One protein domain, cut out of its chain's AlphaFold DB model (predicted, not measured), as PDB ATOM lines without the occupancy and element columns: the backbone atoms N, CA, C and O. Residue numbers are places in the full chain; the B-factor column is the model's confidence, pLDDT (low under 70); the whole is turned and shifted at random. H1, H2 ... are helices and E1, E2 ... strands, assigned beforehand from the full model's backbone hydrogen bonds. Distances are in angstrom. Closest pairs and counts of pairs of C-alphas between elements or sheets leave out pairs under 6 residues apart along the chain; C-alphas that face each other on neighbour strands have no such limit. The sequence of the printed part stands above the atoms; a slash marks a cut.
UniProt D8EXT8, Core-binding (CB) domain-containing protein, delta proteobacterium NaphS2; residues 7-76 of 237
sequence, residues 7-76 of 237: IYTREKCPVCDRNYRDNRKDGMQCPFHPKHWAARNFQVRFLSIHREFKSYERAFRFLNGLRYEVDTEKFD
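This is residues 7 to 76 of the 237 residues of the protein "Core-binding (CB) domain-containing protein" of delta proteobacterium NaphS2 (UniProt D8EXT8). A small three-stranded sheet has one helix, H1, over one face; the long looping link of residues 10 to 41 lengthens the rod at one end, and residues 68 to 73 stick out at the other. The printed part has 70 residues, with E1, E2, E3 and H1 in chain order; the sheet, E1 - E2 - E3, is antiparallel. The class is mixed, with under half of the residues in named elements. The whole is only just compact, close to loose, with a radius of gyration of the C-alphas of 13.1 A and spans of 43 by 19 by 17 A.

E2, residues 42 to 46, and E3, residues 49 to 53, each measure 13.0 A from first to last C-alpha. E1, residues 7 to 9, measures 7.1 A from C-alpha 7 at (292.933, 374.359, 253.415). H1, residues 56 to 71, measures 22.2 A and ends at C-alpha 71 (311.221, 375.604, 255.618).

E1, E2 and E3 form a meander, each strand the antiparallel neighbour of the one before. Within hydrogen-bond range are N 8 and O 43, 2.8 A, in hairpin E1 and E2, and N 44 and O 51, 2.8 A, in hairpin E2 and E3. H1 is on the sheet in two layers, a helix on one face, at a height over the sheet of 9.5 A. It lies over E2 and E3, along the strands, at 3 degrees to E2 on the local plane; the closest C-alphas of E2 and H1 are those of Val 44 and Ala 59, 6.1 A apart. In H1 every O i to N i+4 pair is within hydrogen-bond range.

The C-alphas farthest apart, of Val 15 and Glu 73, are 42.9 A apart. The printed part has no cut; the link E1 to E2 is long, and no printed residue is under 70 in pLDDT.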
ATOM      1  N   ILE A   7     294.022 375.329 253.309       93.56
ATOM      2  CA  ILE A   7     292.933 374.359 253.415       93.56
ATOM      3  C   ILE A   7     291.692 374.969 252.768       93.56
ATOM      4  O   ILE A   7     291.344 376.125 253.008       93.56
ATOM      5  N   TYR A   8     291.031 374.182 251.933       93.75
ATOM      6  CA  TYR A   8     289.848 374.574 251.183       93.75
ATOM      7  C   TYR A   8     288.736 373.557 251.408       93.75
ATOM      8  O   TYR A   8     288.991 372.404 251.736       93.75
ATOM      9  N   THR A   9     287.495 373.953 251.175       92.38
ATOM     10  CA  THR A   9     286.365 373.027 251.094       92.38
ATOM     11  C   THR A   9     285.474 373.448 249.938       92.38
ATOM     12  O   THR A   9     285.453 374.617 249.550       92.38
ATOM     13  N   ARG A  10     284.757 372.480 249.365       89.31
ATOM     14  CA  ARG A  10     283.698 372.744 248.382       89.31
ATOM     15  C   ARG A  10     282.337 372.962 249.044       89.31
ATOM     16  O   ARG A  10     281.369 373.246 248.350       89.31
ATOM     17  N   GLU A  11     282.253 372.800 250.363       90.69
ATOM     18  CA  GLU A  11     281.029 373.069 251.105       90.69
ATOM     19  C   GLU A  11     280.701 374.563 251.121       90.69
ATOM     20  O   GLU A  11     281.584 375.424 251.179       90.69
ATOM     21  N   LYS A  12     279.402 374.852 251.104       91.12
ATOM     22  CA  LYS A  12     278.862 376.204 251.153       91.12
ATOM     23  C   LYS A  12     278.043 376.406 252.418       91.12
ATOM     24  O   LYS A  12     277.485 375.462 252.977       91.12
ATOM     25  N   CYS A  13     277.976 377.653 252.871       90.88
ATOM     26  CA  CYS A  13     277.127 378.024 253.991       90.88
ATOM     27  C   CYS A  13     275.646 377.847 253.613       90.88
ATOM     28  O   CYS A  13     275.221 378.441 252.624       90.88
ATOM     29  N   PRO A  14     274.836 377.129 254.411       91.44
ATOM     30  CA  PRO A  14     273.419 376.919 254.103       91.44
ATOM     31  C   PRO A  14     272.579 378.204 254.184       91.44
ATOM     32  O   PRO A  14     271.455 378.221 253.702       91.44
ATOM     33  N   VAL A  15     273.108 379.274 254.793       91.75
ATOM     34  CA  VAL A  15     272.384 380.540 254.994       91.75
ATOM     35  C   VAL A  15     272.665 381.560 253.886       91.75
ATOM     36  O   VAL A  15     271.765 382.284 253.483       91.75
ATOM     37  N   CYS A  16     273.904 381.646 253.384       91.50
ATOM     38  CA  CYS A  16     274.281 382.643 252.366       91.50
ATOM     39  C   CYS A  16     274.892 382.076 251.083       91.50
ATOM     40  O   CYS A  16     275.340 382.862 250.250       91.50
ATOM     41  N   ASP A  17     274.990 380.754 250.946       89.38
ATOM     42  CA  ASP A  17     275.596 380.057 249.801       89.38
ATOM     43  C   ASP A  17     277.060 380.456 249.496       89.38
ATOM     44  O   ASP A  17     277.619 380.155 248.441       89.38
ATOM     45  N   ARG A  18     277.737 381.133 250.435       89.69
ATOM     46  CA  ARG A  18     279.150 381.519 250.301       89.69
ATOM     47  C   ARG A  18     280.077 380.402 250.778       89.69
ATOM     48  O   ARG A  18     279.734 379.632 251.675       89.69
ATOM     49  N   ASN A  19     281.285 380.377 250.221       89.62
ATOM     50  CA  ASN A  19     282.337 379.437 250.609       89.62
ATOM     51  C   ASN A  19     282.817 379.688 252.046       89.62
ATOM     52  O   ASN A  19     282.996 380.839 252.464       89.62
ATOM     53  N   TYR A  20     283.089 378.605 252.774       91.75
ATOM     54  CA  TYR A  20     283.777 378.669 254.060       91.75
ATOM     55  C   TYR A  20     285.230 379.141 253.889       91.75
ATOM     56  O   TYR A  20     285.876 378.847 252.879       91.75
ATOM     57  N   ARG A  21     285.756 379.872 254.879       90.00
ATOM     58  CA  ARG A  21     287.158 380.317 254.917       90.00
ATOM     59  C   ARG A  21     287.889 379.674 256.083       90.00
ATOM     60  O   ARG A  21     287.324 379.518 257.159       90.00
ATOM     61  N   ASP A  22     289.144 379.313 255.843       89.81
ATOM     62  CA  ASP A  22     290.043 378.787 256.865       89.81
ATOM     63  C   ASP A  22     290.319 379.868 257.921       89.81
ATOM     64  O   ASP A  22     290.828 380.946 257.593       89.81
ATOM     65  N   ASN A  23     289.960 379.592 259.176       86.62
ATOM     66  CA  ASN A  23     290.212 380.493 260.300       86.62
ATOM     67  C   ASN A  23     291.583 380.260 260.963       86.62
ATOM     68  O   ASN A  23     291.933 380.962 261.912       86.62
ATOM     69  N   ARG A  24     292.368 379.302 260.448       83.06
ATOM     70  CA  ARG A  24     293.728 378.937 260.868       83.06
ATOM     71  C   ARG A  24     293.847 378.438 262.307       83.06
ATOM     72  O   ARG A  24     294.961 378.370 262.825       83.06
ATOM     73  N   LYS A  25     292.734 378.085 262.952       81.19
ATOM     74  CA  LYS A  25     292.712 377.658 264.353       81.19
ATOM     75  C   LYS A  25     292.028 376.310 264.516       81.19
ATOM     76  O   LYS A  25     292.684 375.325 264.834       81.19
ATOM     77  N   ASP A  26     290.730 376.262 264.267       83.06
ATOM     78  CA  ASP A  26     289.860 375.145 264.637       83.06
ATOM     79  C   ASP A  26     288.945 374.687 263.494       83.06
ATOM     80  O   ASP A  26     288.345 373.616 263.595       83.06
ATOM     81  N   GLY A  27     288.875 375.414 262.373       89.69
ATOM     82  CA  GLY A  27     288.102 374.939 261.232       89.69
ATOM     83  C   GLY A  27     287.963 375.903 260.065       89.69
ATOM     84  O   GLY A  27     288.616 376.939 259.960       89.69
ATOM     85  N   MET A  28     287.051 375.542 259.163       91.12
ATOM     86  CA  MET A  28     286.600 376.438 258.104       91.12
ATOM     87  C   MET A  28     285.222 376.992 258.460       91.12
ATOM     88  O   MET A  28     284.262 376.234 258.599       91.12
ATOM     89  N   GLN A  29     285.126 378.313 258.593       92.56
ATOM     90  CA  GLN A  29     283.954 379.016 259.114       92.56
ATOM     91  C   GLN A  29     283.399 379.999 258.080       92.56
ATOM     92  O   GLN A  29     284.124 380.505 257.216       92.56
ATOM     93  N   CYS A  30     282.086 380.248 258.118       91.44
ATOM     94  CA  CYS A  30     281.477 381.216 257.214       91.44
ATOM     95  C   CYS A  30     281.819 382.636 257.694       91.44
ATOM     96  O   CYS A  30     281.523 382.955 258.846       91.44
ATOM     97  N   PRO A  31     282.344 383.526 256.830       88.69
ATOM     98  CA  PRO A  31     282.699 384.890 257.236       88.69
ATOM     99  C   PRO A  31     281.515 385.741 257.723       88.69
ATOM    100  O   PRO A  31     281.716 386.703 258.450       88.69
ATOM    101  N   PHE A  32     280.292 385.401 257.300       89.56
ATOM    102  CA  PHE A  32     279.066 386.150 257.612       89.56
ATOM    103  C   PHE A  32     278.201 385.457 258.666       89.56
ATOM    104  O   PHE A  32     277.365 386.096 259.294       89.56
ATOM    105  N   HIS A  33     278.410 384.156 258.876       89.38
ATOM    106  CA  HIS A  33     277.622 383.354 259.803       89.38
ATOM    107  C   HIS A  33     278.542 382.489 260.677       89.38
ATOM    108  O   HIS A  33     278.710 381.300 260.397       89.38
ATOM    109  N   PRO A  34     279.116 383.048 261.762       84.94
ATOM    110  CA  PRO A  34     280.107 382.365 262.602       84.94
ATOM    111  C   PRO A  34     279.626 381.048 263.242       84.94
ATOM    112  O   PRO A  34     280.425 380.220 263.669       84.94
ATOM    113  N   LYS A  35     278.315 380.804 263.306       88.81
ATOM    114  CA  LYS A  35     277.763 379.539 263.818       88.81
ATOM    115  C   LYS A  35     277.825 378.386 262.808       88.81
ATOM    116  O   LYS A  35     277.591 377.248 263.195       88.81
ATOM    117  N   HIS A  36     278.144 378.656 261.540       88.62
ATOM    118  CA  HIS A  36     278.198 377.644 260.485       88.62
ATOM    119  C   HIS A  36     279.638 377.314 260.102       88.62
ATOM    120  O   HIS A  36     280.433 378.196 259.759       88.62
ATOM    121  N   TRP A  37     279.925 376.017 260.123       90.94
ATOM    122  CA  TRP A  37     281.243 375.433 259.922       90.94
ATOM    123  C   TRP A  37     281.168 374.371 258.833       90.94
ATOM    124  O   TRP A  37     280.138 373.714 258.673       90.94
ATOM    125  N   ALA A  38     282.267 374.190 258.108       88.81
ATOM    126  CA  ALA A  38     282.410 373.055 257.212       88.81
ATOM    127  C   ALA A  38     282.543 371.759 258.022       88.81
ATOM    128  O   ALA A  38     283.284 371.711 259.008       88.81
ATOM    129  N   ALA A  39     281.854 370.706 257.594       86.00
ATOM    130  CA  ALA A  39     281.810 369.429 258.300       86.00
ATOM    131  C   ALA A  39     282.773 368.389 257.708       86.00
ATOM    132  O   ALA A  39     283.294 367.545 258.439       86.00
ATOM    133  N   ARG A  40     283.010 368.409 256.388       85.25
ATOM    134  CA  ARG A  40     283.817 367.396 255.684       85.25
ATOM    135  C   ARG A  40     284.476 367.955 254.412       85.25
ATOM    136  O   ARG A  40     284.361 369.132 254.076       85.25
ATOM    137  N   ASN A  41     285.188 367.075 253.701       88.75
ATOM    138  CA  ASN A  41     285.818 367.335 252.400       88.75
ATOM    139  C   ASN A  41     286.841 368.485 252.419       88.75
ATOM    140  O   ASN A  41     286.829 369.370 251.561       88.75
ATOM    141  N   PHE A  42     287.742 368.455 253.401       93.19
ATOM    142  CA  PHE A  42     288.836 369.415 253.510       93.19
ATOM    143  C   PHE A  42     289.933 369.066 252.504       93.19
ATOM    144  O   PHE A  42     290.462 367.959 252.505       93.19
ATOM    145  N   GLN A  43     290.291 370.010 251.647       93.00
ATOM    146  CA  GLN A  43     291.297 369.866 250.606       93.00
ATOM    147  C   GLN A  43     292.519 370.700 250.973       93.00
ATOM    148  O   GLN A  43     292.439 371.927 251.028       93.00
ATOM    149  N   VAL A  44     293.661 370.055 251.179       93.56
ATOM    150  CA  VAL A  44     294.946 370.749 251.277       93.56
ATOM    151  C   VAL A  44     295.469 370.974 249.867       93.56
ATOM    152  O   VAL A  44     295.583 370.026 249.084       93.56
ATOM    153  N   ARG A  45     295.786 372.230 249.547       92.56
ATOM    154  CA  ARG A  45     296.488 372.604 248.314       92.56
ATOM    155  C   ARG A  45     297.786 373.298 248.689       92.56
ATOM    156  O   ARG A  45     297.759 374.355 249.325       92.56
ATOM    157  N   PHE A  46     298.908 372.699 248.313       92.00
ATOM    158  CA  PHE A  46     300.236 373.194 248.651       92.00
ATOM    159  C   PHE A  46     301.203 372.887 247.508       92.00
ATOM    160  O   PHE A  46     301.549 371.730 247.279       92.00
ATOM    161  N   LEU A  47     301.631 373.925 246.781       87.81
ATOM    162  CA  LEU A  47     302.432 373.785 245.559       87.81
ATOM    163  C   LEU A  47     301.751 372.815 244.570       87.81
ATOM    164  O   LEU A  47     300.612 373.064 244.183       87.81
ATOM    165  N   SER A  48     302.415 371.723 244.183       84.88
ATOM    166  CA  SER A  48     301.884 370.673 243.302       84.88
ATOM    167  C   SER A  48     301.077 369.586 244.028       84.88
ATOM    168  O   SER A  48     300.564 368.672 243.383       84.88
ATOM    169  N   ILE A  49     300.954 369.652 245.359       88.38
ATOM    170  CA  ILE A  49     300.263 368.638 246.161       88.38
ATOM    171  C   ILE A  49     298.804 369.028 246.374       88.38
ATOM    172  O   ILE A  49     298.481 370.102 246.892       88.38
ATOM    173  N   HIS A  50     297.925 368.078 246.055       90.88
ATOM    174  CA  HIS A  50     296.495 368.142 246.313       90.88
ATOM    175  C   HIS A  50     296.059 366.880 247.062       90.88
ATOM    176  O   HIS A  50     296.188 365.771 246.548       90.88
ATOM    177  N   ARG A  51     295.543 367.038 248.285       89.62
ATOM    178  CA  ARG A  51     295.081 365.916 249.119       89.62
ATOM    179  C   ARG A  51     293.780 366.258 249.825       89.62
ATOM    180  O   ARG A  51     293.608 367.369 250.321       89.62
ATOM    181  N   GLU A  52     292.886 365.280 249.900       92.06
ATOM    182  CA  GLU A  52     291.604 365.406 250.591       92.06
ATOM    183  C   GLU A  52     291.623 364.697 251.947       92.06
ATOM    184  O   GLU A  52     292.227 363.634 252.112       92.06
ATOM    185  N   PHE A  53     290.926 365.281 252.918       92.31
ATOM    186  CA  PHE A  53     290.831 364.820 254.295       92.31
ATOM    187  C   PHE A  53     289.391 364.918 254.799       92.31
ATOM    188  O   PHE A  53     288.641 365.840 254.478       92.31
ATOM    189  N   LYS A  54     289.015 363.972 255.665       91.56
ATOM    190  CA  LYS A  54     287.705 363.965 256.338       91.56
ATOM    191  C   LYS A  54     287.650 364.859 257.583       91.56
ATOM    192  O   LYS A  54     286.562 365.163 258.044       91.56
ATOM    193  N   SER A  55     288.801 365.258 258.127       92.19
ATOM    194  CA  SER A  55     288.914 366.070 259.345       92.19
ATOM    195  C   SER A  55     289.846 367.253 259.106       92.19
ATOM    196  O   SER A  55     290.932 367.080 258.542       92.19
ATOM    197  N   TYR A  56     289.424 368.434 259.566       91.69
ATOM    198  CA  TYR A  56     290.214 369.659 259.503       91.69
ATOM    199  C   TYR A  56     291.540 369.513 260.255       91.69
ATOM    200  O   TYR A  56     292.582 369.900 259.739       91.69
ATOM    201  N   GLU A  57     291.537 368.868 261.424       91.12
ATOM    202  CA  GLU A  57     292.749 368.665 262.219       91.12
ATOM    203  C   GLU A  57     293.818 367.883 261.440       91.12
ATOM    204  O   GLU A  57     294.992 368.254 261.434       91.12
ATOM    205  N   ARG A  58     293.418 366.825 260.721       91.25
ATOM    206  CA  ARG A  58     294.343 366.048 259.879       91.25
ATOM    207  C   ARG A  58     294.870 366.875 258.708       91.25
ATOM    208  O   ARG A  58     296.064 366.816 258.431       91.25
ATOM    209  N   ALA A  59     294.004 367.656 258.060       92.44
ATOM    210  CA  ALA A  59     294.399 368.565 256.986       92.44
ATOM    211  C   ALA A  59     295.397 369.628 257.479       92.44
ATOM    212  O   ALA A  59     296.398 369.888 256.818       92.44
ATOM    213  N   PHE A  60     295.163 370.194 258.665       92.62
ATOM    214  CA  PHE A  60     296.023 371.195 259.290       92.62
ATOM    215  C   PHE A  60     297.384 370.627 259.689       92.62
ATOM    216  O   PHE A  60     298.412 371.205 259.338       92.62
ATOM    217  N   ARG A  61     297.414 369.458 260.347       91.75
ATOM    218  CA  ARG A  61     298.668 368.753 260.663       91.75
ATOM    219  C   ARG A  61     299.466 368.439 259.396       91.75
ATOM    220  O   ARG A  61     300.665 368.690 259.368       91.75
ATOM    221  N   PHE A  62     298.803 367.952 258.346       92.75
ATOM    222  CA  PHE A  62     299.444 367.661 257.063       92.75
ATOM    223  C   PHE A  62     300.019 368.923 256.404       92.75
ATOM    224  O   PHE A  62     301.192 368.946 256.052       92.75
ATOM    225  N   LEU A  63     299.232 370.001 256.302       92.50
ATOM    226  CA  LEU A  63     299.682 371.274 255.731       92.50
ATOM    227  C   LEU A  63     300.863 371.876 256.507       92.50
ATOM    228  O   LEU A  63     301.795 372.394 255.896       92.50
ATOM    229  N   ASN A  64     300.854 371.796 257.839       91.44
ATOM    230  CA  ASN A  64     301.980 372.257 258.649       91.44
ATOM    231  C   ASN A  64     303.221 371.378 258.480       91.44
ATOM    232  O   ASN A  64     304.322 371.918 258.453       91.44
ATOM    233  N   GLY A  65     303.055 370.063 258.305       90.25
ATOM    234  CA  GLY A  65     304.149 369.167 257.928       90.25
ATOM    235  C   GLY A  65     304.804 369.592 256.612       90.25
ATOM    236  O   GLY A  65     306.013 369.796 256.575       90.25
ATOM    237  N   LEU A  66     304.003 369.853 255.572       91.19
ATOM    238  CA  LEU A  66     304.508 370.334 254.279       91.19
ATOM    239  C   LEU A  66     305.244 371.676 254.386       91.19
ATOM    240  O   LEU A  66     306.287 371.870 253.765       91.19
ATOM    241  N   ARG A  67     304.713 372.610 255.183       91.25
ATOM    242  CA  ARG A  67     305.365 373.904 255.442       91.25
ATOM    243  C   ARG A  67     306.709 373.716 256.136       91.25
ATOM    244  O   ARG A  67     307.702 374.242 255.654       91.25
ATOM    245  N   TYR A  68     306.746 372.904 257.190       91.06
ATOM    246  CA  TYR A  68     307.977 372.577 257.903       91.06
ATOM    247  C   TYR A  68     309.020 371.919 256.987       91.06
ATOM    248  O   TYR A  68     310.199 372.256 257.047       91.06
ATOM    249  N   GLU A  69     308.611 371.009 256.103       88.31
ATOM    250  CA  GLU A  69     309.516 370.391 255.130       88.31
ATOM    251  C   GLU A  69     310.071 371.388 254.113       88.31
ATOM    252  O   GLU A  69     311.238 371.286 253.739       88.31
ATOM    253  N   VAL A  70     309.273 372.365 253.673       89.00
ATOM    254  CA  VAL A  70     309.761 373.444 252.801       89.00
ATOM    255  C   VAL A  70     310.732 374.346 253.554       89.00
ATOM    256  O   VAL A  70     311.804 374.636 253.030       89.00
ATOM    257  N   ASP A  71     310.387 374.739 254.779       88.62
ATOM    258  CA  ASP A  71     311.221 375.604 255.618       88.62
ATOM    259  C   ASP A  71     312.548 374.927 256.002       88.62
ATOM    260  O   ASP A  71     313.568 375.592 256.150       88.62
ATOM    261  N   THR A  72     312.557 373.595 256.121       87.62
ATOM    262  CA  THR A  72     313.767 372.788 256.363       87.62
ATOM    263  C   THR A  72     314.443 372.292 255.082       87.62
ATOM    264  O   THR A  72     315.358 371.473 255.157       87.62
ATOM    265  N   GLU A  73     313.997 372.762 253.914       84.25
ATOM    266  CA  GLU A  73     314.475 372.390 252.574       84.25
ATOM    267  C   GLU A  73     314.404 370.893 252.225       84.25
ATOM    268  O   GLU A  73     314.986 370.472 251.223       84.25
ATOM    269  N   LYS A  74     313.672 370.094 253.005       85.50
ATOM    270  CA  LYS A  74     313.488 368.641 252.839       85.50
ATOM    271  C   LYS A  74     312.320 368.263 251.935       85.50
ATOM    272  O   LYS A  74     312.161 367.089 251.619       85.50
ATOM    273  N   PHE A  75     311.504 369.236 251.546       86.12
ATOM    274  CA  PHE A  75     310.324 368.997 250.729       86.12
ATOM    275  C   PHE A  75     310.678 368.374 249.371       86.12
ATOM    276  O   PHE A  75     311.409 368.972 248.572       86.12
ATOM    277  N   ASP A  76     310.090 367.209 249.102       82.94
ATOM    278  CA  ASP A  76     310.151 366.515 247.821       82.94
ATOM    279  C   ASP A  76     308.729 366.156 247.342       82.94
ATOM    280  O   ASP A  76     308.055 365.330 247.964       82.94
TER     281      ASP A  76